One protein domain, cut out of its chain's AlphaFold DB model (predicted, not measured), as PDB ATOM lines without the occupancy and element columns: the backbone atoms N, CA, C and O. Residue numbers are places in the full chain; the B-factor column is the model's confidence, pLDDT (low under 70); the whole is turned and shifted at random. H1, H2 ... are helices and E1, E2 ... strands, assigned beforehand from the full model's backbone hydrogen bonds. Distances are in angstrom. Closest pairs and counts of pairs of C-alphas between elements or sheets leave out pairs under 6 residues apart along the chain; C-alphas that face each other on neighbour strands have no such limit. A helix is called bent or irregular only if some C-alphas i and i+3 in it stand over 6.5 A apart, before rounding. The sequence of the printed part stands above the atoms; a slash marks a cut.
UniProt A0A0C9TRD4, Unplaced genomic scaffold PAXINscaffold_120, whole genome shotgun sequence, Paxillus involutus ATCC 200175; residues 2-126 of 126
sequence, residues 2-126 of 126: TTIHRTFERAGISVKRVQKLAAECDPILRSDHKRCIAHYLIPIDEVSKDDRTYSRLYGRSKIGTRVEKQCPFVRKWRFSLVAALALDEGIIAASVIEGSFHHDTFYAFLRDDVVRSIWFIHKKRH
ATOM      1  N   THR A   2     188.817 182.726 190.807       69.56
ATOM      2  CA  THR A   2     189.882 182.417 189.829       69.56
ATOM      3  C   THR A   2     190.297 180.941 189.760       69.56
ATOM      4  O   THR A   2     190.550 180.442 188.667       69.56
ATOM      5  N   THR A   3     190.314 180.208 190.878       79.19
ATOM      6  CA  THR A   3     190.727 178.788 190.901       79.19
ATOM      7  C   THR A   3     189.792 177.895 190.087       79.19
ATOM      8  O   THR A   3     190.243 177.125 189.249       79.19
ATOM      9  N   ILE A   4     188.478 178.054 190.268       77.31
ATOM     10  CA  ILE A   4     187.457 177.262 189.568       77.31
ATOM     11  C   ILE A   4     187.502 177.516 188.053       77.31
ATOM     12  O   ILE A   4     187.402 176.579 187.267       77.31
ATOM     13  N   HIS A   5     187.678 178.775 187.640       75.88
ATOM     14  CA  HIS A   5     187.794 179.134 186.226       75.88
ATOM     15  C   HIS A   5     189.022 178.479 185.576       75.88
ATOM     16  O   HIS A   5     188.881 177.807 184.558       75.88
ATOM     17  N   ARG A   6     190.190 178.561 186.230       82.00
ATOM     18  CA  ARG A   6     191.433 177.932 185.755       82.00
ATOM     19  C   ARG A   6     191.337 176.410 185.675       82.00
ATOM     20  O   ARG A   6     191.886 175.815 184.754       82.00
ATOM     21  N   THR A   7     190.637 175.767 186.611       85.75
ATOM     22  CA  THR A   7     190.405 174.317 186.555       85.75
ATOM     23  C   THR A   7     189.563 173.934 185.336       85.75
ATOM     24  O   THR A   7     189.868 172.941 184.682       85.75
ATOM     25  N   PHE A   8     188.547 174.728 184.982       82.06
ATOM     26  CA  PHE A   8     187.749 174.474 183.778       82.06
ATOM     27  C   PHE A   8     188.525 174.715 182.486       82.06
ATOM     28  O   PHE A   8     188.415 173.895 181.578       82.06
ATOM     29  N   GLU A   9     189.343 175.765 182.415       82.50
ATOM     30  CA  GLU A   9     190.220 175.991 181.261       82.50
ATOM     31  C   GLU A   9     191.212 174.841 181.072       82.50
ATOM     32  O   GLU A   9     191.320 174.300 179.974       82.50
ATOM     33  N   ARG A  10     191.863 174.389 182.154       87.12
ATOM     34  CA  ARG A  10     192.759 173.219 182.125       87.12
ATOM     35  C   ARG A  10     192.045 171.935 181.706       87.12
ATOM     36  O   ARG A  10     192.641 171.099 181.040       87.12
ATOM     37  N   ALA A  11     190.774 171.782 182.073       86.12
ATOM     38  CA  ALA A  11     189.940 170.654 181.661       86.12
ATOM     39  C   ALA A  11     189.365 170.806 180.238       86.12
ATOM     40  O   ALA A  11     188.622 169.934 179.782       86.12
ATOM     41  N   GLY A  12     189.658 171.914 179.546       88.94
ATOM     42  CA  GLY A  12     189.129 172.210 178.219       88.94
ATOM     43  C   GLY A  12     187.612 172.405 178.205       88.94
ATOM     44  O   GLY A  12     186.960 172.024 177.238       88.94
ATOM     45  N   ILE A  13     187.024 172.943 179.277       86.88
ATOM     46  CA  ILE A  13     185.581 173.176 179.420       86.88
ATOM     47  C   ILE A  13     185.294 174.667 179.259       86.88
ATOM     48  O   ILE A  13     185.764 175.484 180.048       86.88
ATOM     49  N   SER A  14     184.457 175.022 178.282       87.06
ATOM     50  CA  SER A  14     184.040 176.406 178.049       87.06
ATOM     51  C   SER A  14     182.558 176.631 178.340       87.06
ATOM     52  O   SER A  14     181.735 175.709 178.331       87.06
ATOM     53  N   VAL A  15     182.219 177.884 178.647       85.56
ATOM     54  CA  VAL A  15     180.834 178.335 178.818       85.56
ATOM     55  C   VAL A  15     180.255 178.631 177.438       85.56
ATOM     56  O   VAL A  15     180.857 179.365 176.659       85.56
ATOM     57  N   LYS A  16     179.090 178.059 177.132       85.31
ATOM     58  CA  LYS A  16     178.412 178.204 175.837       85.31
ATOM     59  C   LYS A  16     176.934 178.491 176.043       85.31
ATOM     60  O   LYS A  16     176.350 178.099 177.058       85.31
ATOM     61  N   ARG A  17     176.321 179.145 175.057       83.19
ATOM     62  CA  ARG A  17     174.865 179.285 174.991       83.19
ATOM     63  C   ARG A  17     174.252 177.911 174.723       83.19
ATOM     64  O   ARG A  17     174.682 177.215 173.803       83.19
ATOM     65  N   VAL A  18     173.288 177.519 175.548       81.00
ATOM     66  CA  VAL A  18     172.583 176.240 175.398       81.00
ATOM     67  C   VAL A  18     171.736 176.302 174.132       81.00
ATOM     68  O   VAL A  18     170.996 177.267 173.935       81.00
ATOM     69  N   GLN A  19     171.841 175.284 173.280       74.81
ATOM     70  CA  GLN A  19     170.972 175.146 172.114       74.81
ATOM     71  C   GLN A  19     169.847 174.163 172.428       74.81
ATOM     72  O   GLN A  19     170.081 173.078 172.959       74.81
ATOM     73  N   LYS A  20     168.616 174.559 172.097       69.69
ATOM     74  CA  LYS A  20     167.455 173.672 172.098       69.69
ATOM     75  C   LYS A  20     167.291 173.161 170.671       69.69
ATOM     76  O   LYS A  20     166.926 173.933 169.790       69.69
ATOM     77  N   LEU A  21     167.639 171.901 170.436       67.12
ATOM     78  CA  LEU A  21     167.432 171.262 169.141       67.12
ATOM     79  C   LEU A  21     166.005 170.714 169.070       67.12
ATOM     80  O   LEU A  21     165.517 170.128 170.038       67.12
ATOM     81  N   ALA A  22     165.340 170.933 167.937       68.00
ATOM     82  CA  ALA A  22     164.087 170.259 167.622       68.00
ATOM     83  C   ALA A  22     164.404 168.821 167.198       68.00
ATOM     84  O   ALA A  22     165.296 168.612 166.377       68.00
ATOM     85  N   ALA A  23     163.685 167.847 167.758       72.62
ATOM     86  CA  ALA A  23     163.902 166.431 167.458       72.62
ATOM     87  C   ALA A  23     163.623 166.088 165.982       72.62
ATOM     88  O   ALA A  23     164.232 165.178 165.439       72.62
ATOM     89  N   GLU A  24     162.750 166.857 165.331       73.69
ATOM     90  CA  GLU A  24     162.296 166.664 163.946       73.69
ATOM     91  C   GLU A  24     163.170 167.399 162.907       73.69
ATOM     92  O   GLU A  24     162.818 167.490 161.735       73.69
ATOM     93  N   CYS A  25     164.299 167.989 163.317       71.81
ATOM     94  CA  CYS A  25     165.117 168.813 162.428       71.81
ATOM     95  C   CYS A  25     165.899 167.964 161.405       71.81
ATOM     96  O   CYS A  25     166.946 167.407 161.740       71.81
ATOM     97  N   ASP A  26     165.432 167.937 160.151       84.50
ATOM     98  CA  ASP A  26     166.119 167.312 159.011       84.50
ATOM     99  C   ASP A  26     166.952 168.346 158.206       84.50
ATOM    100  O   ASP A  26     166.402 169.336 157.695       84.50
ATOM    101  N   PRO A  27     168.281 168.159 158.065       81.56
ATOM    102  CA  PRO A  27     169.149 169.073 157.322       81.56
ATOM    103  C   PRO A  27     168.844 169.185 155.820       81.56
ATOM    104  O   PRO A  27     169.050 170.259 155.247       81.56
ATOM    105  N   ILE A  28     168.381 168.105 155.187       85.56
ATOM    106  CA  ILE A  28     168.119 168.018 153.744       85.56
ATOM    107  C   ILE A  28     166.852 168.804 153.422       85.56
ATOM    108  O   ILE A  28     166.906 169.755 152.640       85.56
ATOM    109  N   LEU A  29     165.751 168.516 154.128       84.00
ATOM    110  CA  LEU A  29     164.483 169.240 153.958       84.00
ATOM    111  C   LEU A  29     164.652 170.745 154.204       84.00
ATOM    112  O   LEU A  29     164.071 171.581 153.509       84.00
ATOM    113  N   ARG A  30     165.505 171.116 155.166       80.69
ATOM    114  CA  ARG A  30     165.823 172.519 155.454       80.69
ATOM    115  C   ARG A  30     166.604 173.197 154.322       80.69
ATOM    116  O   ARG A  30     166.442 174.403 154.128       80.69
ATOM    117  N   SER A  31     167.470 172.472 153.619       82.56
ATOM    118  CA  SER A  31     168.210 172.983 152.458       82.56
ATOM    119  C   SER A  31     167.281 173.211 151.266       82.56
ATOM    120  O   SER A  31     167.297 174.291 150.676       82.56
ATOM    121  N   ASP A  32     166.416 172.240 150.974       86.00
ATOM    122  CA  ASP A  32     165.467 172.326 149.862       86.00
ATOM    123  C   ASP A  32     164.441 173.441 150.078       86.00
ATOM    124  O   ASP A  32     164.196 174.243 149.178       86.00
ATOM    125  N   HIS A  33     163.926 173.594 151.302       79.00
ATOM    126  CA  HIS A  33     163.013 174.688 151.632       79.00
ATOM    127  C   HIS A  33     163.627 176.072 151.354       79.00
ATOM    128  O   HIS A  33     162.969 176.933 150.774       79.00
ATOM    129  N   LYS A  34     164.908 176.283 151.695       78.88
ATOM    130  CA  LYS A  34     165.601 177.556 151.421       78.88
ATOM    131  C   LYS A  34     165.702 177.864 149.931       78.88
ATOM    132  O   LYS A  34     165.692 179.032 149.560       78.88
ATOM    133  N   ARG A  35     165.815 176.834 149.091       74.69
ATOM    134  CA  ARG A  35     165.891 176.985 147.635       74.69
ATOM    135  C   ARG A  35     164.560 177.448 147.031       74.69
ATOM    136  O   ARG A  35     164.574 178.080 145.981       74.69
ATOM    137  N   CYS A  36     163.438 177.142 147.679       73.81
ATOM    138  CA  CYS A  36     162.091 177.345 147.138       73.81
ATOM    139  C   CYS A  36     161.335 178.552 147.723       73.81
ATOM    140  O   CYS A  36     160.192 178.786 147.338       73.81
ATOM    141  N   ILE A  37     161.928 179.310 148.651       77.06
ATOM    142  CA  ILE A  37     161.276 180.479 149.262       77.06
ATOM    143  C   ILE A  37     161.058 181.591 148.219       77.06
ATOM    144  O   ILE A  37     161.983 181.988 147.512       77.06
ATOM    145  N   ALA A  38     159.824 182.103 148.145       70.19
ATOM    146  CA  ALA A  38     159.406 183.170 147.234       70.19
ATOM    147  C   ALA A  38     159.484 184.570 147.880       70.19
ATOM    148  O   ALA A  38     159.477 184.704 149.101       70.19
ATOM    149  N   HIS A  39     159.497 185.625 147.055       67.25
ATOM    150  CA  HIS A  39     159.580 187.025 147.505       67.25
ATOM    151  C   HIS A  39     158.275 187.608 148.087       67.25
ATOM    152  O   HIS A  39     158.319 188.672 148.696       67.25
ATOM    153  N   TYR A  40     157.131 186.928 147.956       72.56
ATOM    154  CA  TYR A  40     155.826 187.412 148.437       72.56
ATOM    155  C   TYR A  40     155.241 186.491 149.507       72.56
ATOM    156  O   TYR A  40     154.185 185.887 149.326       72.56
ATOM    157  N   LEU A  41     155.964 186.344 150.615       84.62
ATOM    158  CA  LEU A  41     155.517 185.546 151.750       84.62
ATOM    159  C   LEU A  41     155.060 186.448 152.890       84.62
ATOM    160  O   LEU A  41     155.719 187.429 153.225       84.62
ATOM    161  N   ILE A  42     153.956 186.048 153.511       88.44
ATOM    162  CA  ILE A  42     153.509 186.572 154.797       88.44
ATOM    163  C   ILE A  42     153.777 185.462 155.810       88.44
ATOM    164  O   ILE A  42     152.955 184.551 155.935       88.44
ATOM    165  N   PRO A  43     154.955 185.443 156.459       90.38
ATOM    166  CA  PRO A  43     155.225 184.471 157.504       90.38
ATOM    167  C   PRO A  43     154.250 184.661 158.666       90.38
ATOM    168  O   PRO A  43     154.030 185.775 159.146       90.38
ATOM    169  N   ILE A  44     153.685 183.542 159.107       93.75
ATOM    170  CA  ILE A  44     152.818 183.447 160.275       93.75
ATOM    171  C   ILE A  44     153.443 182.415 161.196       93.75
ATOM    172  O   ILE A  44     153.788 181.323 160.743       93.75
ATOM    173  N   ASP A  45     153.596 182.761 162.468       92.75
ATOM    174  CA  ASP A  45     154.147 181.846 163.463       92.75
ATOM    175  C   ASP A  45     153.426 181.992 164.807       92.75
ATOM    176  O   ASP A  45     152.894 183.060 165.133       92.75
ATOM    177  N   GLU A  46     153.418 180.903 165.578       92.25
ATOM    178  CA  GLU A  46     152.870 180.845 166.932       92.25
ATOM    179  C   GLU A  46     154.006 180.846 167.960       92.25
ATOM    180  O   GLU A  46     154.887 179.987 167.962       92.25
ATOM    181  N   VAL A  47     153.940 181.767 168.919       89.12
ATOM    182  CA  VAL A  47     154.786 181.761 170.108       89.12
ATOM    183  C   VAL A  47     153.940 181.521 171.350       89.12
ATOM    184  O   VAL A  47     153.008 182.257 171.656       89.12
ATOM    185  N   SER A  48     154.302 180.501 172.125       84.94
ATOM    186  CA  SER A  48     153.676 180.244 173.419       84.94
ATOM    187  C   SER A  48     154.542 180.771 174.561       84.94
ATOM    188  O   SER A  48     155.718 180.407 174.671       84.94
ATOM    189  N   LYS A  49     153.956 181.568 175.453       81.31
ATOM    190  CA  LYS A  49     154.553 181.979 176.722       81.31
ATOM    191  C   LYS A  49     153.918 181.179 177.857       81.31
ATOM    192  O   LYS A  49     152.726 181.286 178.123       81.31
ATOM    193  N   ASP A  50     154.745 180.383 178.524       74.56
ATOM    194  CA  ASP A  50     154.412 179.706 179.779       74.56
ATOM    195  C   ASP A  50     155.244 180.347 180.898       74.56
ATOM    196  O   ASP A  50     156.449 180.579 180.735       74.56
ATOM    197  N   ASP A  51     154.606 180.624 182.031       61.50
ATOM    198  CA  ASP A  51     155.147 181.366 183.173       61.50
ATOM    199  C   ASP A  51     156.339 180.688 183.881       61.50
ATOM    200  O   ASP A  51     156.852 181.211 184.872       61.50
ATOM    201  N   ARG A  52     156.811 179.515 183.427       57.91
ATOM    202  CA  ARG A  52     157.833 178.740 184.164       57.91
ATOM    203  C   ARG A  52     159.040 178.210 183.401       57.91
ATOM    204  O   ARG A  52     159.797 177.422 183.972       57.91
ATOM    205  N   THR A  53     159.345 178.673 182.193       54.00
ATOM    206  CA  THR A  53     160.551 178.168 181.498       54.00
ATOM    207  C   THR A  53     161.843 178.888 181.926       54.00
ATOM    208  O   THR A  53     162.520 179.515 181.118       54.00
ATOM    209  N   TYR A  54     162.253 178.763 183.196       55.38
ATOM    210  CA  TYR A  54     163.609 179.135 183.640       55.38
ATOM    211  C   TYR A  54     164.623 178.048 183.244       55.38
ATOM    212  O   TYR A  54     165.205 177.344 184.074       55.38
ATOM    213  N   SER A  55     164.859 177.876 181.943       65.12
ATOM    214  CA  SER A  55     166.019 177.118 181.472       65.12
ATOM    215  C   SER A  55     167.269 177.995 181.538       65.12
ATOM    216  O   SER A  55     167.249 179.144 181.103       65.12
ATOM    217  N   ARG A  56     168.382 177.459 182.058       70.56
ATOM    218  CA  ARG A  56     169.672 178.166 182.040       70.56
ATOM    219  C   ARG A  56     170.064 178.494 180.595       70.56
ATOM    220  O   ARG A  56     170.188 177.584 179.783       70.56
ATOM    221  N   LEU A  57     170.304 179.776 180.312       75.50
ATOM    222  CA  LEU A  57     170.752 180.261 178.997       75.50
ATOM    223  C   LEU A  57     172.174 179.795 178.652       75.50
ATOM    224  O   LEU A  57     172.521 179.646 177.481       75.50
ATOM    225  N   TYR A  58     172.980 179.540 179.683       82.25
ATOM    226  CA  TYR A  58     174.374 179.143 179.566       82.25
ATOM    227  C   TYR A  58     174.626 177.817 180.276       82.25
ATOM    228  O   TYR A  58     174.137 177.579 181.386       82.25
ATOM    229  N   GLY A  59     175.439 176.973 179.650       83.81
ATOM    230  CA  GLY A  59     175.956 175.754 180.254       83.81
ATOM    231  C   GLY A  59     177.416 175.538 179.881       83.81
ATOM    232  O   GLY A  59     178.019 176.335 179.163       83.81
ATOM    233  N   ARG A  60     178.008 174.482 180.431       86.19
ATOM    234  CA  ARG A  60     179.427 174.163 180.265       86.19
ATOM    235  C   ARG A  60     179.565 172.840 179.524       86.19
ATOM    236  O   ARG A  60     178.877 171.885 179.863       86.19
ATOM    237  N   SER A  61     180.433 172.799 178.522       86.12
ATOM    238  CA  SER A  61     180.773 171.589 177.758       86.12
ATOM    239  C   SER A  61     182.224 171.690 177.299       86.12
ATOM    240  O   SER A  61     182.821 172.770 177.356       86.12
ATOM    241  N   LYS A  62     182.803 170.570 176.864       86.62
ATOM    242  CA  LYS A  62     184.166 170.558 176.328       86.62
ATOM    243  C   LYS A  62     184.286 171.501 175.125       86.62
ATOM    244  O   LYS A  62     183.319 171.794 174.413       86.62
ATOM    245  N   ILE A  63     185.477 172.032 174.892       83.56
ATOM    246  CA  ILE A  63     185.787 172.796 173.681       83.56
ATOM    247  C   ILE A  63     185.506 171.888 172.468       83.56
ATOM    248  O   ILE A  63     185.784 170.695 172.499       83.56
ATOM    249  N   GLY A  64     184.844 172.431 171.444       83.12
ATOM    250  CA  GLY A  64     184.387 171.662 170.276       83.12
ATOM    251  C   GLY A  64     183.015 170.975 170.397       83.12
ATOM    252  O   GLY A  64     182.413 170.685 169.372       83.12
ATOM    253  N   THR A  65     182.448 170.789 171.598       82.38
ATOM    254  CA  THR A  65     181.161 170.069 171.767       82.38
ATOM    255  C   THR A  65     179.992 170.979 172.144       82.38
ATOM    256  O   THR A  65     180.155 171.963 172.867       82.38
ATOM    257  N   ARG A  66     178.777 170.686 171.675       81.19
ATOM    258  CA  ARG A  66     177.594 171.495 172.019       81.19
ATOM    259  C   ARG A  66     177.158 171.261 173.472       81.19
ATOM    260  O   ARG A  66     177.543 170.279 174.107       81.19
ATOM    261  N   VAL A  67     176.418 172.224 174.022       82.88
ATOM    262  CA  VAL A  67     175.702 172.076 175.297       82.88
ATOM    263  C   VAL A  67     174.227 171.941 174.955       82.88
ATOM    264  O   VAL A  67     173.621 172.891 174.453       82.88
ATOM    265  N   GLU A  68     173.661 170.783 175.259       80.81
ATOM    266  CA  GLU A  68     172.262 170.466 175.003       80.81
ATOM    267  C   GLU A  68     171.556 170.200 176.330       80.81
ATOM    268  O   GLU A  68     172.134 169.637 177.262       80.81
ATOM    269  N   LYS A  69     170.308 170.656 176.443       73.31
ATOM    270  CA  LYS A  69     169.492 170.436 177.634       73.31
ATOM    271  C   LYS A  69     168.069 170.091 177.229       73.31
ATOM    272  O   LYS A  69     167.371 170.922 176.651       73.31
ATOM    273  N   GLN A  70     167.617 168.908 177.629       65.06
ATOM    274  CA  GLN A  70     166.197 168.580 177.612       65.06
ATOM    275  C   GLN A  70     165.502 169.333 178.752       65.06
ATOM    276  O   GLN A  70     165.881 169.218 179.919       65.06
ATOM    277  N   CYS A  71     164.526 170.171 178.408       63.59
ATOM    278  CA  CYS A  71     163.718 170.912 179.371       63.59
ATOM    279  C   CYS A  71     162.276 170.398 179.262       63.59
ATOM    280  O   CYS A  71     161.617 170.738 178.277       63.59
ATOM    281  N   PRO A  72     161.804 169.563 180.207       60.19
ATOM    282  CA  PRO A  72     160.440 169.052 180.175       60.19
ATOM    283  C   PRO A  72     159.436 170.194 180.368       60.19
ATOM    284  O   PRO A  72     159.671 171.124 181.141       60.19
ATOM    285  N   PHE A  73     158.324 170.121 179.640       56.66
ATOM    286  CA  PHE A  73     157.256 171.116 179.669       56.66
ATOM    287  C   PHE A  73     156.358 170.853 180.890       56.66
ATOM    288  O   PHE A  73     155.703 169.813 180.956       56.66
ATOM    289  N   VAL A  74     156.343 171.753 181.877       58.31
ATOM    290  CA  VAL A  74     155.500 171.621 183.080       58.31
ATOM    291  C   VAL A  74     154.264 172.498 182.901       58.31
ATOM    292  O   VAL A  74     154.381 173.716 182.923       58.31
ATOM    293  N   ARG A  75     153.093 171.881 182.712       53.50
ATOM    294  CA  ARG A  75     151.842 172.566 182.341       53.50
ATOM    295  C   ARG A  75     151.318 173.485 183.459       53.50
ATOM    296  O   ARG A  75     150.938 173.005 184.527       53.50
ATOM    297  N   LYS A  76     151.255 174.789 183.183       67.25
ATOM    298  CA  LYS A  76     150.484 175.810 183.919       67.25
ATOM    299  C   LYS A  76     149.647 176.652 182.936       67.25
ATOM    300  O   LYS A  76     149.362 176.186 181.837       67.25
ATOM    301  N   TRP A  77     149.209 177.843 183.360       73.94
ATOM    302  CA  TRP A  77     148.546 178.851 182.531       73.94
ATOM    303  C   TRP A  77     149.500 179.243 181.399       73.94
ATOM    304  O   TRP A  77     150.626 179.678 181.655       73.94
ATOM    305  N   ARG A  78     149.071 179.034 180.155       80.19
ATOM    306  CA  ARG A  78     149.866 179.296 178.956       80.19
ATOM    307  C   ARG A  78     149.122 180.304 178.106       80.19
ATOM    308  O   ARG A  78     147.943 180.110 177.844       80.19
ATOM    309  N   PHE A  79     149.824 181.321 177.634       88.06
ATOM    310  CA  PHE A  79     149.319 182.195 176.584       88.06
ATOM    311  C   PHE A  79     149.984 181.813 175.271       88.06
ATOM    312  O   PHE A  79     151.204 181.648 175.220       88.06
ATOM    313  N   SER A  80     149.193 181.686 174.218       91.25
ATOM    314  CA  SER A  80     149.681 181.544 172.853       91.25
ATOM    315  C   SER A  80     149.413 182.838 172.102       91.25
ATOM    316  O   SER A  80     148.313 183.381 172.160       91.25
ATOM    317  N   LEU A  81     150.428 183.327 171.402       93.75
ATOM    318  CA  LEU A  81     150.352 184.469 170.505       93.75
ATOM    319  C   LEU A  81     150.634 183.978 169.092       93.75
ATOM    320  O   LEU A  81     151.634 183.303 168.872       93.75
ATOM    321  N   VAL A  82     149.795 184.357 168.138       95.44
ATOM    322  CA  VAL A  82     150.065 184.184 166.708       95.44
ATOM    323  C   VAL A  82     150.221 185.560 166.088       95.44
ATOM    324  O   VAL A  82     149.448 186.469 166.394       95.44
ATOM    325  N   ALA A  83     151.221 185.721 165.225       95.94
ATOM    326  CA  ALA A  83     151.434 186.957 164.485       95.94
ATOM    327  C   ALA A  83     151.730 186.683 163.012       95.94
ATOM    328  O   ALA A  83     152.441 185.737 162.678       95.94
ATOM    329  N   ALA A  84     151.206 187.556 162.153       94.94
ATOM    330  CA  ALA A  84     151.510 187.612 160.733       94.94
ATOM    331  C   ALA A  84     152.390 188.830 160.441       94.94
ATOM    332  O   ALA A  84     152.101 189.948 160.884       94.94
ATOM    333  N   LEU A  85     153.460 188.609 159.684       92.75
ATOM    334  CA  LEU A  85     154.453 189.616 159.327       92.75
ATOM    335  C   LEU A  85     154.435 189.859 157.816       92.75
ATOM    336  O   LEU A  85     154.467 188.913 157.036       92.75
ATOM    337  N   ALA A  86     154.434 191.123 157.408       89.12
ATOM    338  CA  ALA A  86     154.722 191.546 156.042       89.12
ATOM    339  C   ALA A  86     156.106 192.202 155.990       89.12
ATOM    340  O   ALA A  86     156.542 192.831 156.957       89.12
ATOM    341  N   LEU A  87     156.806 192.035 154.866       83.00
ATOM    342  CA  LEU A  87     158.197 192.471 154.722       83.00
ATOM    343  C   LEU A  87     158.359 193.993 154.877       83.00
ATOM    344  O   LEU A  87     159.316 194.431 155.512       83.00
ATOM    345  N   ASP A  88     157.415 194.773 154.346       83.88
ATOM    346  CA  ASP A  88     157.509 196.237 154.316       83.88
ATOM    347  C   ASP A  88     156.780 196.899 155.501       83.88
ATOM    348  O   ASP A  88     157.183 197.964 155.965       83.88
ATOM    349  N   GLU A  89     155.702 196.288 156.003       85.75
ATOM    350  CA  GLU A  89     154.840 196.859 157.049       85.75
ATOM    351  C   GLU A  89     155.139 196.346 158.465       85.75
ATOM    352  O   GLU A  89     154.660 196.925 159.443       85.75
ATOM    353  N   GLY A  90     155.907 195.264 158.609       89.75
ATOM    354  CA  GLY A  90     156.109 194.607 159.897       89.75
ATOM    355  C   GLY A  90     154.895 193.769 160.312       89.75
ATOM    356  O   GLY A  90     154.356 193.010 159.510       89.75
ATOM    357  N   ILE A  91     154.486 193.828 161.584       92.50
ATOM    358  CA  ILE A  91     153.365 193.012 162.088       92.50
ATOM    359  C   ILE A  91     152.050 193.580 161.555       92.50
ATOM    360  O   ILE A  91     151.651 194.680 161.930       92.50
ATOM    361  N   ILE A  92     151.361 192.803 160.721       93.94
ATOM    362  CA  ILE A  92     150.090 193.206 160.099       93.94
ATOM    363  C   ILE A  92     148.864 192.687 160.855       93.94
ATOM    364  O   ILE A  92     147.773 193.241 160.724       93.94
ATOM    365  N   ALA A  93     149.033 191.619 161.634       95.25
ATOM    366  CA  ALA A  93     147.996 191.025 162.466       95.25
ATOM    367  C   ALA A  93     148.642 190.264 163.626       95.25
ATOM    368  O   ALA A  93     149.667 189.605 163.444       95.25
ATOM    369  N   ALA A  94     148.035 190.339 164.809       95.38
ATOM    370  CA  ALA A  94     148.442 189.561 165.972       95.38
ATOM    371  C   ALA A  94     147.225 189.221 166.835       95.38
ATOM    372  O   ALA A  94     146.350 190.063 167.028       95.38
ATOM    373  N   SER A  95     147.198 188.008 167.378       95.25
ATOM    374  CA  SER A  95     146.153 187.537 168.286       95.25
ATOM    375  C   SER A  95     146.769 186.780 169.454       95.25
ATOM    376  O   SER A  95     147.778 186.092 169.293       95.25
ATOM    377  N   VAL A  96     146.172 186.930 170.637       94.19
ATOM    378  CA  VAL A  96     146.618 186.288 171.877       94.19
ATOM    379  C   VAL A  96     145.439 185.581 172.514       94.19
ATOM    380  O   VAL A  96     144.399 186.194 172.742       94.19
ATOM    381  N   ILE A  97     145.629 184.310 172.846       92.31
ATOM    382  CA  ILE A  97     144.640 183.504 173.555       92.31
ATOM    383  C   ILE A  97     145.281 182.791 174.741       92.31
ATOM    384  O   ILE A  97     146.474 182.473 174.741       92.31
ATOM    385  N   GLU A  98     144.474 182.517 175.758       90.75
ATOM    386  CA  GLU A  98     144.847 181.577 176.807       90.75
ATOM    387  C   GLU A  98     144.678 180.141 176.281       90.75
ATOM    388  O   GLU A  98     143.650 179.796 175.704       90.75
ATOM    389  N   GLY A  99     145.692 179.295 176.456       87.44
ATOM    390  CA  GLY A  99     145.703 177.912 175.985       87.44
ATOM    391  C   GLY A  99     146.571 177.695 174.745       87.44
ATOM    392  O   GLY A  99     147.763 177.988 174.759       87.44
ATOM    393  N   SER A 100     146.023 177.041 173.722       87.56
ATOM    394  CA  SER A 100     146.642 176.842 172.396       87.56
ATOM    395  C   SER A 100     145.644 177.198 171.322       87.56
ATOM    396  O   SER A 100     144.443 177.009 171.523       87.56
ATOM    397  N   PHE A 101     146.151 177.585 170.156       90.75
ATOM    398  CA  PHE A 101     145.317 177.675 168.973       90.75
ATOM    399  C   PHE A 101     144.850 176.277 168.562       90.75
ATOM    400  O   PHE A 101     145.628 175.328 168.474       90.75
ATOM    401  N   HIS A 102     143.550 176.155 168.334       92.50
ATOM    402  CA  HIS A 102     142.956 175.058 167.586       92.50
ATOM    403  C   HIS A 102     142.528 175.557 166.205       92.50
ATOM    404  O   HIS A 102     142.566 176.760 165.923       92.50
ATOM    405  N   HIS A 103     142.104 174.622 165.354       94.12
ATOM    406  CA  HIS A 103     141.715 174.884 163.971       94.12
ATOM    407  C   HIS A 103     140.835 176.137 163.823       94.12
ATOM    408  O   HIS A 103     141.198 177.049 163.088       94.12
ATOM    409  N   ASP A 104     139.739 176.230 164.577       95.81
ATOM    410  CA  ASP A 104     138.771 177.322 164.403       95.81
ATOM    411  C   ASP A 104     139.309 178.677 164.866       95.81
ATOM    412  O   ASP A 104     139.106 179.677 164.184       95.81
ATOM    413  N   THR A 105     140.049 178.723 165.981       94.50
ATOM    414  CA  THR A 105     140.699 179.967 166.437       94.50
ATOM    415  C   THR A 105     141.758 180.453 165.456       94.50
ATOM    416  O   THR A 105     141.877 181.654 165.221       94.50
ATOM    417  N   PHE A 106     142.510 179.532 164.850       94.31
ATOM    418  CA  PHE A 106     143.513 179.883 163.852       94.31
ATOM    419  C   PHE A 106     142.859 180.320 162.538       94.31
ATOM    420  O   PHE A 106     143.262 181.316 161.941       94.31
ATOM    421  N   TYR A 107     141.800 179.631 162.113       95.31
ATOM    422  CA  TYR A 107     141.029 180.006 160.935       95.31
ATOM    423  C   TYR A 107     140.384 181.389 161.088       95.31
ATOM    424  O   TYR A 107     140.452 182.202 160.165       95.31
ATOM    425  N   ALA A 108     139.810 181.681 162.258       95.56
ATOM    426  CA  ALA A 108     139.270 183.001 162.571       95.56
ATOM    427  C   ALA A 108     140.354 184.081 162.467       95.56
ATOM    428  O   ALA A 108     140.145 185.069 161.771       95.56
ATOM    429  N   PHE A 109     141.541 183.851 163.040       95.25
ATOM    430  CA  PHE A 109     142.682 184.764 162.905       95.25
ATOM    431  C   PHE A 109     143.065 185.019 161.434       95.25
ATOM    432  O   PHE A 109     143.253 186.162 161.017       95.25
ATOM    433  N   LEU A 110     143.135 183.972 160.606       94.94
ATOM    434  CA  LEU A 110     143.443 184.133 159.182       94.94
ATOM    435  C   LEU A 110     142.386 184.970 158.454       94.94
ATOM    436  O   LEU A 110     142.727 185.890 157.709       94.94
ATOM    437  N   ARG A 111     141.106 184.644 158.654       94.75
ATOM    438  CA  ARG A 111     139.990 185.292 157.959       94.75
ATOM    439  C   ARG A 111     139.801 186.736 158.415       94.75
ATOM    440  O   ARG A 111     139.685 187.631 157.578       94.75
ATOM    441  N   ASP A 112     139.741 186.944 159.724       94.38
ATOM    442  CA  ASP A 112     139.273 188.194 160.321       94.38
ATOM    443  C   ASP A 112     140.398 189.204 160.528       94.38
ATOM    444  O   ASP A 112     140.150 190.404 160.385       94.38
ATOM    445  N   ASP A 113     141.622 188.732 160.782       94.31
ATOM    446  CA  ASP A 113     142.770 189.598 161.043       94.31
ATOM    447  C   ASP A 113     143.712 189.656 159.831       94.31
ATOM    448  O   ASP A 113     143.955 190.733 159.289       94.31
ATOM    449  N   VAL A 114     144.210 188.516 159.336       93.25
ATOM    450  CA  VAL A 114     145.262 188.503 158.296       93.25
ATOM    451  C   VAL A 114     144.745 188.964 156.932       93.25
ATOM    452  O   VAL A 114     145.250 189.940 156.376       93.25
ATOM    453  N   VAL A 115     143.737 188.282 156.377       92.81
ATOM    454  CA  VAL A 115     143.188 188.605 155.045       92.81
ATOM    455  C   VAL A 115     142.631 190.024 155.028       92.81
ATOM    456  O   VAL A 115     142.853 190.780 154.078       92.81
ATOM    457  N   ARG A 116     141.960 190.409 156.115       89.56
ATOM    458  CA  ARG A 116     141.445 191.759 156.303       89.56
ATOM    459  C   ARG A 116     142.571 192.792 156.258       89.56
ATOM    460  O   ARG A 116     142.472 193.739 155.476       89.56
ATOM    461  N   SER A 117     143.647 192.608 157.026       88.62
ATOM    462  CA  SER A 117     144.798 193.523 157.036       88.62
ATOM    463  C   SER A 117     145.476 193.640 155.672       88.62
ATOM    464  O   SER A 117     145.774 194.753 155.238       88.62
ATOM    465  N   ILE A 118     145.657 192.530 154.948       88.31
ATOM    466  CA  ILE A 118     146.228 192.542 153.590       88.31
ATOM    467  C   ILE A 118     145.370 193.388 152.647       88.31
ATOM    468  O   ILE A 118     145.895 194.218 151.902       88.31
ATOM    469  N   TRP A 119     144.048 193.213 152.699       87.12
ATOM    470  CA  TRP A 119     143.129 193.973 151.857       87.12
ATOM    471  C   TRP A 119     143.200 195.480 152.142       87.12
ATOM    472  O   TRP A 119     143.225 196.290 151.214       87.12
ATOM    473  N   PHE A 120     143.306 195.866 153.419       84.12
ATOM    474  CA  PHE A 120     143.514 197.263 153.812       84.12
ATOM    475  C   PHE A 120     144.858 197.826 153.337       84.12
ATOM    476  O   PHE A 120     144.895 198.959 152.858       84.12
ATOM    477  N   ILE A 121     145.948 197.061 153.448       83.44
ATOM    478  CA  ILE A 121     147.280 197.484 152.992       83.44
ATOM    479  C   ILE A 121     147.271 197.709 151.479       83.44
ATOM    480  O   ILE A 121     147.722 198.753 151.012       83.44
ATOM    481  N   HIS A 122     146.695 196.778 150.717       80.62
ATOM    482  CA  HIS A 122     146.613 196.900 149.265       80.62
ATOM    483  C   HIS A 122     145.804 198.132 148.838       80.62
ATOM    484  O   HIS A 122     146.243 198.882 147.971       80.62
ATOM    485  N   LYS A 123     144.674 198.412 149.505       79.25
ATOM    486  CA  LYS A 123     143.876 199.618 149.239       79.25
ATOM    487  C   LYS A 123     144.578 200.936 149.562       79.25
ATOM    488  O   LYS A 123     144.213 201.934 148.967       79.25
ATOM    489  N   LYS A 124     145.524 200.978 150.505       71.56
ATOM    490  CA  LYS A 124     146.277 202.208 150.817       71.56
ATOM    491  C   LYS A 124     147.372 202.525 149.798       71.56
ATOM    492  O   LYS A 124     147.860 203.650 149.780       71.56
ATOM    493  N   ARG A 125     147.811 201.530 149.022       65.56
ATOM    494  CA  ARG A 125     148.875 201.673 148.016       65.56
ATOM    495  C   ARG A 125     148.344 202.130 146.642       65.56
ATOM    496  O   ARG A 125     149.156 202.369 145.752       65.56
ATOM    497  N   HIS A 126     147.024 202.257 146.485       52.28
ATOM    498  CA  HIS A 126     146.319 202.770 145.305       52.28
ATOM    499  C   HIS A 126     145.508 204.013 145.670       52.28
ATOM    500  O   HIS A 126     145.354 204.876 144.780       52.28
TER     501      HIS A 126
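AT A GLANCE: This is residues 2 to 126 of the 126 residues of an uncharacterized protein of Paxillus involutus ATCC 200175 (UniProt A0A0C9TRD4). Two parts stand far apart at the ends of an elongated model: at one end a twisted three-stranded sheet, E2, E4 and E5, with the arm H3a over one face and the arm H3b only grazing it; at the other a small two-stranded ribbon, E1 and E3, with the short helix H1 beyond it. Unnamed stretches of chain bridge the two parts, and H2 sticks out between them in residues 22 to 38, which stand free. You have 125 printed residues with three named helices and five named strands, in the order H1 E1 H2 E2 E3 E4 E5 H3; the class is mixed, and both sheets, E2 - E4 - E5 and E1 - E3, are antiparallel. The whole is only just extended, close to loose, with a radius of gyration of the C-alphas of 21.0 A and spans of 67 by 38 by 28 A.

HOW THE PARTS SIT: Start at H1, residues 2 to 10, and look for the C-alphas of Phe 8 and Ser 14, 7.1 A apart, its closest pair with E1, residues 13 to 17. E1 is the antiparallel neighbour of E3, residues 58 to 62, with N 14 and O 61 at 2.9 A. H2, residues 27 to 36, is not on the three-stranded sheet. In that sheet, E2, residues 44 to 50, is antiparallel to the inner strand E4, residues 78 to 86, with N 47 and O 81 at 2.8 A. E4 and E5, residues 90 to 98, form a hairpin, with N 82 and O 95 at 2.9 A; E5 bends by 56 degrees at residue 93. H3, residues 103 to 124, was assigned as one helix by its hydrogen bonds but is bent, with C-alphas 112 and 115 6.6 A apart; its arms, H3a, residues 103 to 112, and H3b, residues 115 to 124, stand at a shallow tilt of 15 degrees. H3a is on the sheet at a height of 10.0 A, over E5 and only just over E4, where 3 of its C-alphas fall; on the local plane it runs slantwise to E5 at 37 degrees. The closest C-alphas of E5 and H3b are those of Ile 92 and Ser 117, 6.1 A. In H1, H2, H3a and H3b every O i to N i+4 pair is within hydrogen-bond range.

IN THESE COORDINATES: Find C-alpha 2 at (189.882, 182.417, 189.829), where H1 begins. E4 runs 26.4 A from C-alpha 78 at (149.866, 179.296, 178.956), and E5 spans 24.1 A. H3b ends at C-alpha 124, (146.277, 202.208, 150.817).

THE WHOLE: The C-alphas farthest apart, those of Thr 3 and His 126, are 68.0 A apart. The printed part has no cut; the link from E3 to E4, residues 63 to 77, is long. Its mean pLDDT is 82.0, with residue 2 and residues 20 to 22, 39, 51 to 55, 70 to 76 and 125 to 126 under 70.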